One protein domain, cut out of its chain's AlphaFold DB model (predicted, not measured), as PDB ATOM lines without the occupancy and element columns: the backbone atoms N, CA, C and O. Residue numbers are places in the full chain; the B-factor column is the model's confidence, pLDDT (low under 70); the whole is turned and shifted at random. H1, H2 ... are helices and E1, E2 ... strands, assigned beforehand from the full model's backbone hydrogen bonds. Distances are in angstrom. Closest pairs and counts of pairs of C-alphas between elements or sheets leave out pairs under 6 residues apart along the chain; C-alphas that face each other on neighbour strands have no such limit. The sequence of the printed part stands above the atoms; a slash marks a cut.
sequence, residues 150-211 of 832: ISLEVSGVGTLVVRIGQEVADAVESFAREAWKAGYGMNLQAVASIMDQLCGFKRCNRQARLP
ATOM      1  N   ILE A 150     189.648 173.214 204.592       93.62
ATOM      2  CA  ILE A 150     188.828 172.038 204.273       93.62
ATOM      3  C   ILE A 150     189.528 170.811 204.840       93.62
ATOM      4  O   ILE A 150     190.715 170.616 204.596       93.62
ATOM      5  N   SER A 151     188.802 169.991 205.597       95.56
ATOM      6  CA  SER A 151     189.316 168.734 206.149       95.56
ATOM      7  C   SER A 151     188.533 167.559 205.573       95.56
ATOM      8  O   SER A 151     187.303 167.591 205.570       95.56
ATOM      9  N   LEU A 152     189.236 166.533 205.097       96.00
ATOM     10  CA  LEU A 152     188.667 165.300 204.560       96.00
ATOM     11  C   LEU A 152     189.267 164.095 205.290       96.00
ATOM     12  O   LEU A 152     190.477 163.883 205.255       96.00
ATOM     13  N   GLU A 153     188.421 163.295 205.935       97.00
ATOM     14  CA  GLU A 153     188.827 162.029 206.552       97.00
ATOM     15  C   GLU A 153     188.997 160.945 205.484       97.00
ATOM     16  O   GLU A 153     188.025 160.499 204.872       97.00
ATOM     17  N   VAL A 154     190.232 160.492 205.262       96.06
ATOM     18  CA  VAL A 154     190.528 159.394 204.339       96.06
ATOM     19  C   VAL A 154     190.581 158.097 205.135       96.06
ATOM     20  O   VAL A 154     191.519 157.849 205.898       96.06
ATOM     21  N   SER A 155     189.549 157.269 204.953       93.50
ATOM     22  CA  SER A 155     189.345 156.028 205.708       93.50
ATOM     23  C   SER A 155     190.604 155.157 205.751       93.50
ATOM     24  O   SER A 155     191.157 154.782 204.716       93.50
ATOM     25  N   GLY A 156     191.061 154.847 206.966       92.69
ATOM     26  CA  GLY A 156     192.227 154.000 207.216       92.69
ATOM     27  C   GLY A 156     193.591 154.663 207.001       92.69
ATOM     28  O   GLY A 156     194.591 153.998 207.245       92.69
ATOM     29  N   VAL A 157     193.652 155.934 206.586       95.00
ATOM     30  CA  VAL A 157     194.908 156.672 206.352       95.00
ATOM     31  C   VAL A 157     195.059 157.850 207.320       95.00
ATOM     32  O   VAL A 157     196.098 157.971 207.962       95.00
ATOM     33  N   GLY A 158     194.035 158.703 207.446       95.81
ATOM     34  CA  GLY A 158     194.042 159.890 208.311       95.81
ATOM     35  C   GLY A 158     193.327 161.099 207.695       95.81
ATOM     36  O   GLY A 158     192.728 160.999 206.624       95.81
ATOM     37  N   THR A 159     193.409 162.252 208.363       96.75
ATOM     38  CA  THR A 159     192.767 163.505 207.934       96.75
ATOM     39  C   THR A 159     193.659 164.294 206.972       96.75
ATOM     40  O   THR A 159     194.764 164.704 207.326       96.75
ATOM     41  N   LEU A 160     193.163 164.579 205.768       96.94
ATOM     42  CA  LEU A 160     193.775 165.514 204.826       96.94
ATOM     43  C   LEU A 160     193.218 166.919 205.072       96.94
ATOM     44  O   LEU A 160     192.008 167.119 205.005       96.94
ATOM     45  N   VAL A 161     194.091 167.904 205.309       96.44
ATOM     46  CA  VAL A 161     193.699 169.310 205.508       96.44
ATOM     47  C   VAL A 161     194.229 170.188 204.372       96.44
ATOM     48  O   VAL A 161     195.441 170.331 204.210       96.44
ATOM     49  N   VAL A 162     193.327 170.817 203.614       96.38
ATOM     50  CA  VAL A 162     193.647 171.842 202.610       96.38
ATOM     51  C   VAL A 162     193.557 173.216 203.268       96.38
ATOM     52  O   VAL A 162     192.479 173.660 203.674       96.38
ATOM     53  N   ARG A 163     194.696 173.904 203.397       95.25
ATOM     54  CA  ARG A 163     194.754 175.236 204.015       95.25
ATOM     55  C   ARG A 163     194.164 176.311 203.095       95.25
ATOM     56  O   ARG A 163     194.103 176.155 201.874       95.25
ATOM     57  N   ILE A 164     193.803 177.449 203.685       93.81
ATOM     58  CA  ILE A 164     193.374 178.645 202.947       93.81
ATOM     59  C   ILE A 164     194.490 179.072 201.983       93.81
ATOM     60  O   ILE A 164     195.655 179.197 202.383       93.81
ATOM     61  N   GLY A 165     194.145 179.255 200.710       92.88
ATOM     62  CA  GLY A 165     195.050 179.583 199.611       92.88
ATOM     63  C   GLY A 165     195.999 178.455 199.189       92.88
ATOM     64  O   GLY A 165     196.976 178.720 198.498       92.88
ATOM     65  N   GLN A 166     195.829 177.225 199.679       94.44
ATOM     66  CA  GLN A 166     196.618 176.073 199.223       94.44
ATOM     67  C   GLN A 166     195.914 175.405 198.040       94.44
ATOM     68  O   GLN A 166     194.709 175.171 198.113       94.44
ATOM     69  N   GLU A 167     196.641 175.076 196.974       93.81
ATOM     70  CA  GLU A 167     196.075 174.305 195.865       93.81
ATOM     71  C   GLU A 167     195.717 172.885 196.331       93.81
ATOM     72  O   GLU A 167     196.500 172.228 197.025       93.81
ATOM     73  N   VAL A 168     194.538 172.395 195.933       95.06
ATOM     74  CA  VAL A 168     194.041 171.067 196.333       95.06
ATOM     75  C   VAL A 168     195.022 169.975 195.907       95.06
ATOM     76  O   VAL A 168     195.384 169.123 196.717       95.06
ATOM     77  N   ALA A 169     195.528 170.048 194.674       92.94
ATOM     78  CA  ALA A 169     196.507 169.097 194.166       92.94
ATOM     79  C   ALA A 169     197.793 169.040 195.011       92.94
ATOM     80  O   ALA A 169     198.285 167.947 195.278       92.94
ATOM     81  N   ASP A 170     198.303 170.176 195.501       93.19
ATOM     82  CA  ASP A 170     199.503 170.206 196.354       93.19
ATOM     83  C   ASP A 170     199.260 169.504 197.699       93.19
ATOM     84  O   ASP A 170     200.130 168.786 198.210       93.19
ATOM     85  N   ALA A 171     198.077 169.720 198.286       95.25
ATOM     86  CA  ALA A 171     197.670 169.095 199.540       95.25
ATOM     87  C   ALA A 171     197.511 167.579 199.374       95.25
ATOM     88  O   ALA A 171     198.073 166.816 200.161       95.25
ATOM     89  N   VAL A 172     196.820 167.143 198.315       95.25
ATOM     90  CA  VAL A 172     196.631 165.720 198.003       95.25
ATOM     91  C   VAL A 172     197.954 165.036 197.696       95.25
ATOM     92  O   VAL A 172     198.202 163.948 198.203       95.25
ATOM     93  N   GLU A 173     198.838 165.657 196.920       92.19
ATOM     94  CA  GLU A 173     200.148 165.079 196.621       92.19
ATOM     95  C   GLU A 173     201.011 164.920 197.874       92.19
ATOM     96  O   GLU A 173     201.701 163.913 198.036       92.19
ATOM     97  N   SER A 174     200.985 165.909 198.768       91.81
ATOM     98  CA  SER A 174     201.736 165.856 200.025       91.81
ATOM     99  C   SER A 174     201.177 164.777 200.947       91.81
ATOM    100  O   SER A 174     201.940 163.931 201.412       91.81
ATOM    101  N   PHE A 175     199.852 164.724 201.095       95.06
ATOM    102  CA  PHE A 175     199.162 163.681 201.848       95.06
ATOM    103  C   PHE A 175     199.432 162.282 201.277       95.06
ATOM    104  O   PHE A 175     199.747 161.358 202.021       95.06
ATOM    105  N   ALA A 176     199.391 162.121 199.952       92.06
ATOM    106  CA  ALA A 176     199.658 160.847 199.295       92.06
ATOM    107  C   ALA A 176     201.102 160.378 199.498       92.06
ATOM    108  O   ALA A 176     201.336 159.199 199.768       92.06
ATOM    109  N   ARG A 177     202.077 161.294 199.436       86.25
ATOM    110  CA  ARG A 177     203.483 160.990 199.746       86.25
ATOM    111  C   ARG A 177     203.673 160.578 201.204       86.25
ATOM    112  O   ARG A 177     204.417 159.637 201.466       86.25
ATOM    113  N   GLU A 178     203.033 161.265 202.144       89.88
ATOM    114  CA  GLU A 178     203.107 160.940 203.575       89.88
ATOM    115  C   GLU A 178     202.451 159.591 203.884       89.88
ATOM    116  O   GLU A 178     203.063 158.746 204.537       89.88
ATOM    117  N   ALA A 179     201.265 159.341 203.331       90.00
ATOM    118  CA  ALA A 179     200.564 158.074 203.474       90.00
ATOM    119  C   ALA A 179     201.369 156.903 202.889       90.00
ATOM    120  O   ALA A 179     201.513 155.858 203.526       90.00
ATOM    121  N   TRP A 180     201.952 157.091 201.704       83.38
ATOM    122  CA  TRP A 180     202.811 156.087 201.083       83.38
ATOM    123  C   TRP A 180     204.053 155.794 201.935       83.38
ATOM    124  O   TRP A 180     204.375 154.630 202.178       83.38
ATOM    125  N   LYS A 181     204.717 156.833 202.464       81.62
ATOM    126  CA  LYS A 181     205.856 156.689 203.391       81.62
ATOM    127  C   LYS A 181     205.480 155.964 204.683       81.62
ATOM    128  O   LYS A 181     206.292 155.205 205.200       81.62
ATOM    129  N   ALA A 182     204.262 156.163 205.178       85.00
ATOM    130  CA  ALA A 182     203.724 155.453 206.336       85.00
ATOM    131  C   ALA A 182     203.276 154.007 206.019       85.00
ATOM    132  O   ALA A 182     202.831 153.288 206.911       85.00
ATOM    133  N   GLY A 183     203.419 153.553 204.768       84.25
ATOM    134  CA  GLY A 183     203.126 152.184 204.350       84.25
ATOM    135  C   GLY A 183     201.676 151.940 203.929       84.25
ATOM    136  O   GLY A 183     201.329 150.792 203.630       84.25
ATOM    137  N   TYR A 184     200.837 152.975 203.849       86.56
ATOM    138  CA  TYR A 184     199.478 152.851 203.326       86.56
ATOM    139  C   TYR A 184     199.503 152.621 201.810       86.56
ATOM    140  O   TYR A 184     200.252 153.262 201.074       86.56
ATOM    141  N   GLY A 185     198.669 151.697 201.328       81.38
ATOM    142  CA  GLY A 185     198.582 151.322 199.913       81.38
ATOM    143  C   GLY A 185     197.827 152.341 199.058       81.38
ATOM    144  O   GLY A 185     196.804 151.998 198.472       81.38
ATOM    145  N   MET A 186     198.299 153.588 198.992       84.81
ATOM    146  CA  MET A 186     197.732 154.578 198.077       84.81
ATOM    147  C   MET A 186     198.134 154.294 196.634       84.81
ATOM    148  O   MET A 186     199.315 154.236 196.306       84.81
ATOM    149  N   ASN A 187     197.142 154.186 195.757       85.88
ATOM    150  CA  ASN A 187     197.339 154.137 194.313       85.88
ATOM    151  C   ASN A 187     196.780 155.411 193.650       85.88
ATOM    152  O   ASN A 187     196.127 156.234 194.295       85.88
ATOM    153  N   LEU A 188     197.025 155.570 192.347       86.50
ATOM    154  CA  LEU A 188     196.560 156.736 191.586       86.50
ATOM    155  C   LEU A 188     195.029 156.890 191.588       86.50
ATOM    156  O   LEU A 188     194.535 158.012 191.567       86.50
ATOM    157  N   GLN A 189     194.278 155.787 191.660       88.94
ATOM    158  CA  GLN A 189     192.814 155.825 191.715       88.94
ATOM    159  C   GLN A 189     192.310 156.405 193.044       88.94
ATOM    160  O   GLN A 189     191.393 157.222 193.047       88.94
ATOM    161  N   ALA A 190     192.933 156.035 194.166       90.62
ATOM    162  CA  ALA A 190     192.627 156.613 195.472       90.62
ATOM    163  C   ALA A 190     192.940 158.117 195.496       90.62
ATOM    164  O   ALA A 190     192.131 158.909 195.969       90.62
ATOM    165  N   VAL A 191     194.075 158.519 194.915       93.00
ATOM    166  CA  VAL A 191     194.478 159.929 194.785       93.00
ATOM    167  C   VAL A 191     193.479 160.723 193.940       93.00
ATOM    168  O   VAL A 191     193.085 161.817 194.339       93.00
ATOM    169  N   ALA A 192     193.026 160.167 192.812       90.94
ATOM    170  CA  ALA A 192     192.002 160.785 191.972       90.94
ATOM    171  C   ALA A 192     190.659 160.923 192.709       90.94
ATOM    172  O   ALA A 192     190.056 161.987 192.681       90.94
ATOM    173  N   SER A 193     190.235 159.897 193.453       93.06
ATOM    174  CA  SER A 193     188.993 159.956 194.233       93.06
ATOM    175  C   SER A 193     189.042 161.003 195.354       93.06
ATOM    176  O   SER A 193     188.060 161.710 195.576       93.06
ATOM    177  N   ILE A 194     190.185 161.140 196.037       95.19
ATOM    178  CA  ILE A 194     190.403 162.191 197.044       95.19
ATOM    179  C   ILE A 194     190.355 163.577 196.384       95.19
ATOM    180  O   ILE A 194     189.720 164.483 196.926       95.19
ATOM    181  N   MET A 195     190.993 163.735 195.216       94.94
ATOM    182  CA  MET A 195     190.914 164.966 194.425       94.94
ATOM    183  C   MET A 195     189.463 165.306 194.096       94.94
ATOM    184  O   MET A 195     189.035 166.395 194.447       94.94
ATOM    185  N   ASP A 196     188.694 164.389 193.506       91.88
ATOM    186  CA  ASP A 196     187.310 164.648 193.086       91.88
ATOM    187  C   ASP A 196     186.421 165.106 194.251       91.88
ATOM    188  O   ASP A 196     185.650 166.057 194.114       91.88
ATOM    189  N   GLN A 197     186.571 164.485 195.427       91.25
ATOM    190  CA  GLN A 197     185.840 164.894 196.630       91.25
ATOM    191  C   GLN A 197     186.218 166.312 197.071       91.25
ATOM    192  O   GLN A 197     185.339 167.126 197.341       91.25
ATOM    193  N   LEU A 198     187.514 166.637 197.111       92.31
ATOM    194  CA  LEU A 198     187.978 167.976 197.481       92.31
ATOM    195  C   LEU A 198     187.621 169.030 196.427       92.31
ATOM    196  O   LEU A 198     187.280 170.153 196.799       92.31
ATOM    197  N   CYS A 199     187.625 168.661 195.143       91.12
ATOM    198  CA  CYS A 199     187.233 169.530 194.036       91.12
ATOM    199  C   CYS A 199     185.745 169.919 194.087       91.12
ATOM    200  O   CYS A 199     185.360 170.947 193.533       91.12
ATOM    201  N   GLY A 200     184.913 169.126 194.773       85.94
ATOM    202  CA  GLY A 200     183.523 169.477 195.075       85.94
ATOM    203  C   GLY A 200     183.380 170.577 196.134       85.94
ATOM    204  O   GLY A 200     182.392 171.304 196.124       85.94
ATOM    205  N   PHE A 201     184.365 170.734 197.025       86.12
ATOM    206  CA  PHE A 201     184.358 171.764 198.073       86.12
ATOM    207  C   PHE A 201     185.145 173.021 197.695       86.12
ATOM    208  O   PHE A 201     184.837 174.107 198.185       86.12
ATOM    209  N   LYS A 202     186.180 172.878 196.863       88.69
ATOM    210  CA  LYS A 202     187.089 173.949 196.451       88.69
ATOM    211  C   LYS A 202     187.505 173.755 195.007       88.69
ATOM    212  O   LYS A 202     187.741 172.637 194.573       88.69
ATOM    213  N   ARG A 203     187.644 174.846 194.257       86.75
ATOM    214  CA  ARG A 203     188.067 174.776 192.859       86.75
ATOM    215  C   ARG A 203     189.468 174.166 192.747       86.75
ATOM    216  O   ARG A 203     190.408 174.619 193.393       86.75
ATOM    217  N   CYS A 204     189.601 173.164 191.886       91.19
ATOM    218  CA  CYS A 204     190.887 172.569 191.541       91.19
ATOM    219  C   CYS A 204     191.464 173.258 190.305       91.19
ATOM    220  O   CYS A 204     190.844 173.246 189.240       91.19
ATOM    221  N   ASN A 205     192.653 173.847 190.436       90.12
ATOM    222  CA  ASN A 205     193.314 174.537 189.327       90.12
ATOM    223  C   ASN A 205     194.153 173.577 188.478       90.12
ATOM    224  O   ASN A 205     194.455 173.866 187.319       90.12
ATOM    225  N   ARG A 206     194.517 172.414 189.031       91.38
ATOM    226  CA  ARG A 206     195.234 171.353 188.319       91.38
ATOM    227  C   ARG A 206     194.900 169.970 188.872       91.38
ATOM    228  O   ARG A 206     194.459 169.824 190.006       91.38
ATOM    229  N   GLN A 207     195.181 168.937 188.083       88.31
ATOM    230  CA  GLN A 207     195.199 167.563 188.587       88.31
ATOM    231  C   GLN A 207     196.442 167.321 189.457       88.31
ATOM    232  O   GLN A 207     197.502 167.917 189.219       88.31
ATOM    233  N   ALA A 208     196.316 166.425 190.439       86.69
ATOM    234  CA  ALA A 208     197.448 165.922 191.209       86.69
ATOM    235  C   ALA A 208     198.417 165.163 190.290       86.69
ATOM    236  O   ALA A 208     198.025 164.275 189.535       86.69
ATOM    237  N   ARG A 209     199.697 165.522 190.356       84.69
ATOM    238  CA  ARG A 209     200.803 164.890 189.644       84.69
ATOM    239  C   ARG A 209     201.734 164.294 190.685       84.69
ATOM    240  O   ARG A 209     202.476 165.005 191.352       84.69
ATOM    241  N   LEU A 210     201.704 162.976 190.815       79.88
ATOM    242  CA  LEU A 210     202.677 162.248 191.620       79.88
ATOM    243  C   LEU A 210     203.802 161.798 190.684       79.88
ATOM    244  O   LEU A 210     203.595 160.844 189.931       79.88
ATOM    245  N   PRO A 211     204.948 162.510 190.642       75.81
ATOM    246  CA  PRO A 211     206.036 162.137 189.752       75.81
ATOM    247  C   PRO A 211     206.544 160.733 190.116       75.81
ATOM    248  O   PRO A 211     206.622 160.414 191.307       75.81
TER     249      PRO A 211
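What this domain is: This is residues 150 to 211 of the 832 residues of the protein "Hypothetical protein" of Rhizochromulina marina (UniProt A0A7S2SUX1). A hairpin of two short strands, E1 and E2, packs over a hairpin of two helices, with H1 on the E2 side and H2 on the E1 side. After H2 the printed part goes on without a named element, and its last residues, 206 to 211, run on the side of the helices away from the strands. The printed part has 62 residues, with two named strands and then two named helices in the order E1, E2, H1, H2; the sheet, E1 - E2, is antiparallel and the class is mixed. It is compact, with a radius of gyration of the C-alphas of 10.5 A and spans of 29 by 23 by 16 A.

How they stand to each other: E1, residues 150 to 154, and E2, residues 158 to 162, form an antiparallel hairpin at 156 degrees; N 152 and O 160 are 2.8 A apart, within hydrogen-bond range, as are N 162 and O 150 at 2.8 A. The closest C-alphas of E2 and H1, residues 168 to 181, are those of Val 162 and Ala 171, 5.8 A apart. H1 and H2, residues 188 to 201, form a helical hairpin and touch, their closest C-alphas, Val 172 and Met 195, being 6.8 A apart. They run opposite ways at a tilt of 37 degrees, only just steep. The closest C-alphas of E1 and H2 are those of Leu 152 and Leu 198, 7.6 A apart. E1 and H1 are apart, as are E2 and H2. Every O i to N i+4 pair is within hydrogen-bond range in H1, and 9 of 10 are in H2.

Where its parts are: E1 begins at C-alpha 150, (188.828, 172.038, 204.273), and is 12.8 A long; E2 is 13.2 A long. H1 is 19.9 A long and H2 20.4 A, ending at C-alpha 201, (184.358, 171.764, 198.073).

The domain as a whole: The two C-alphas farthest apart, those of Gly 183 and Arg 203, are 29.5 A apart. The printed part has no cut; the links E1 to E2 and E2 to H1 are tight, and H1 to H2 is short. The mean pLDDT of the printed part is 90.8, and no printed residue is under 70.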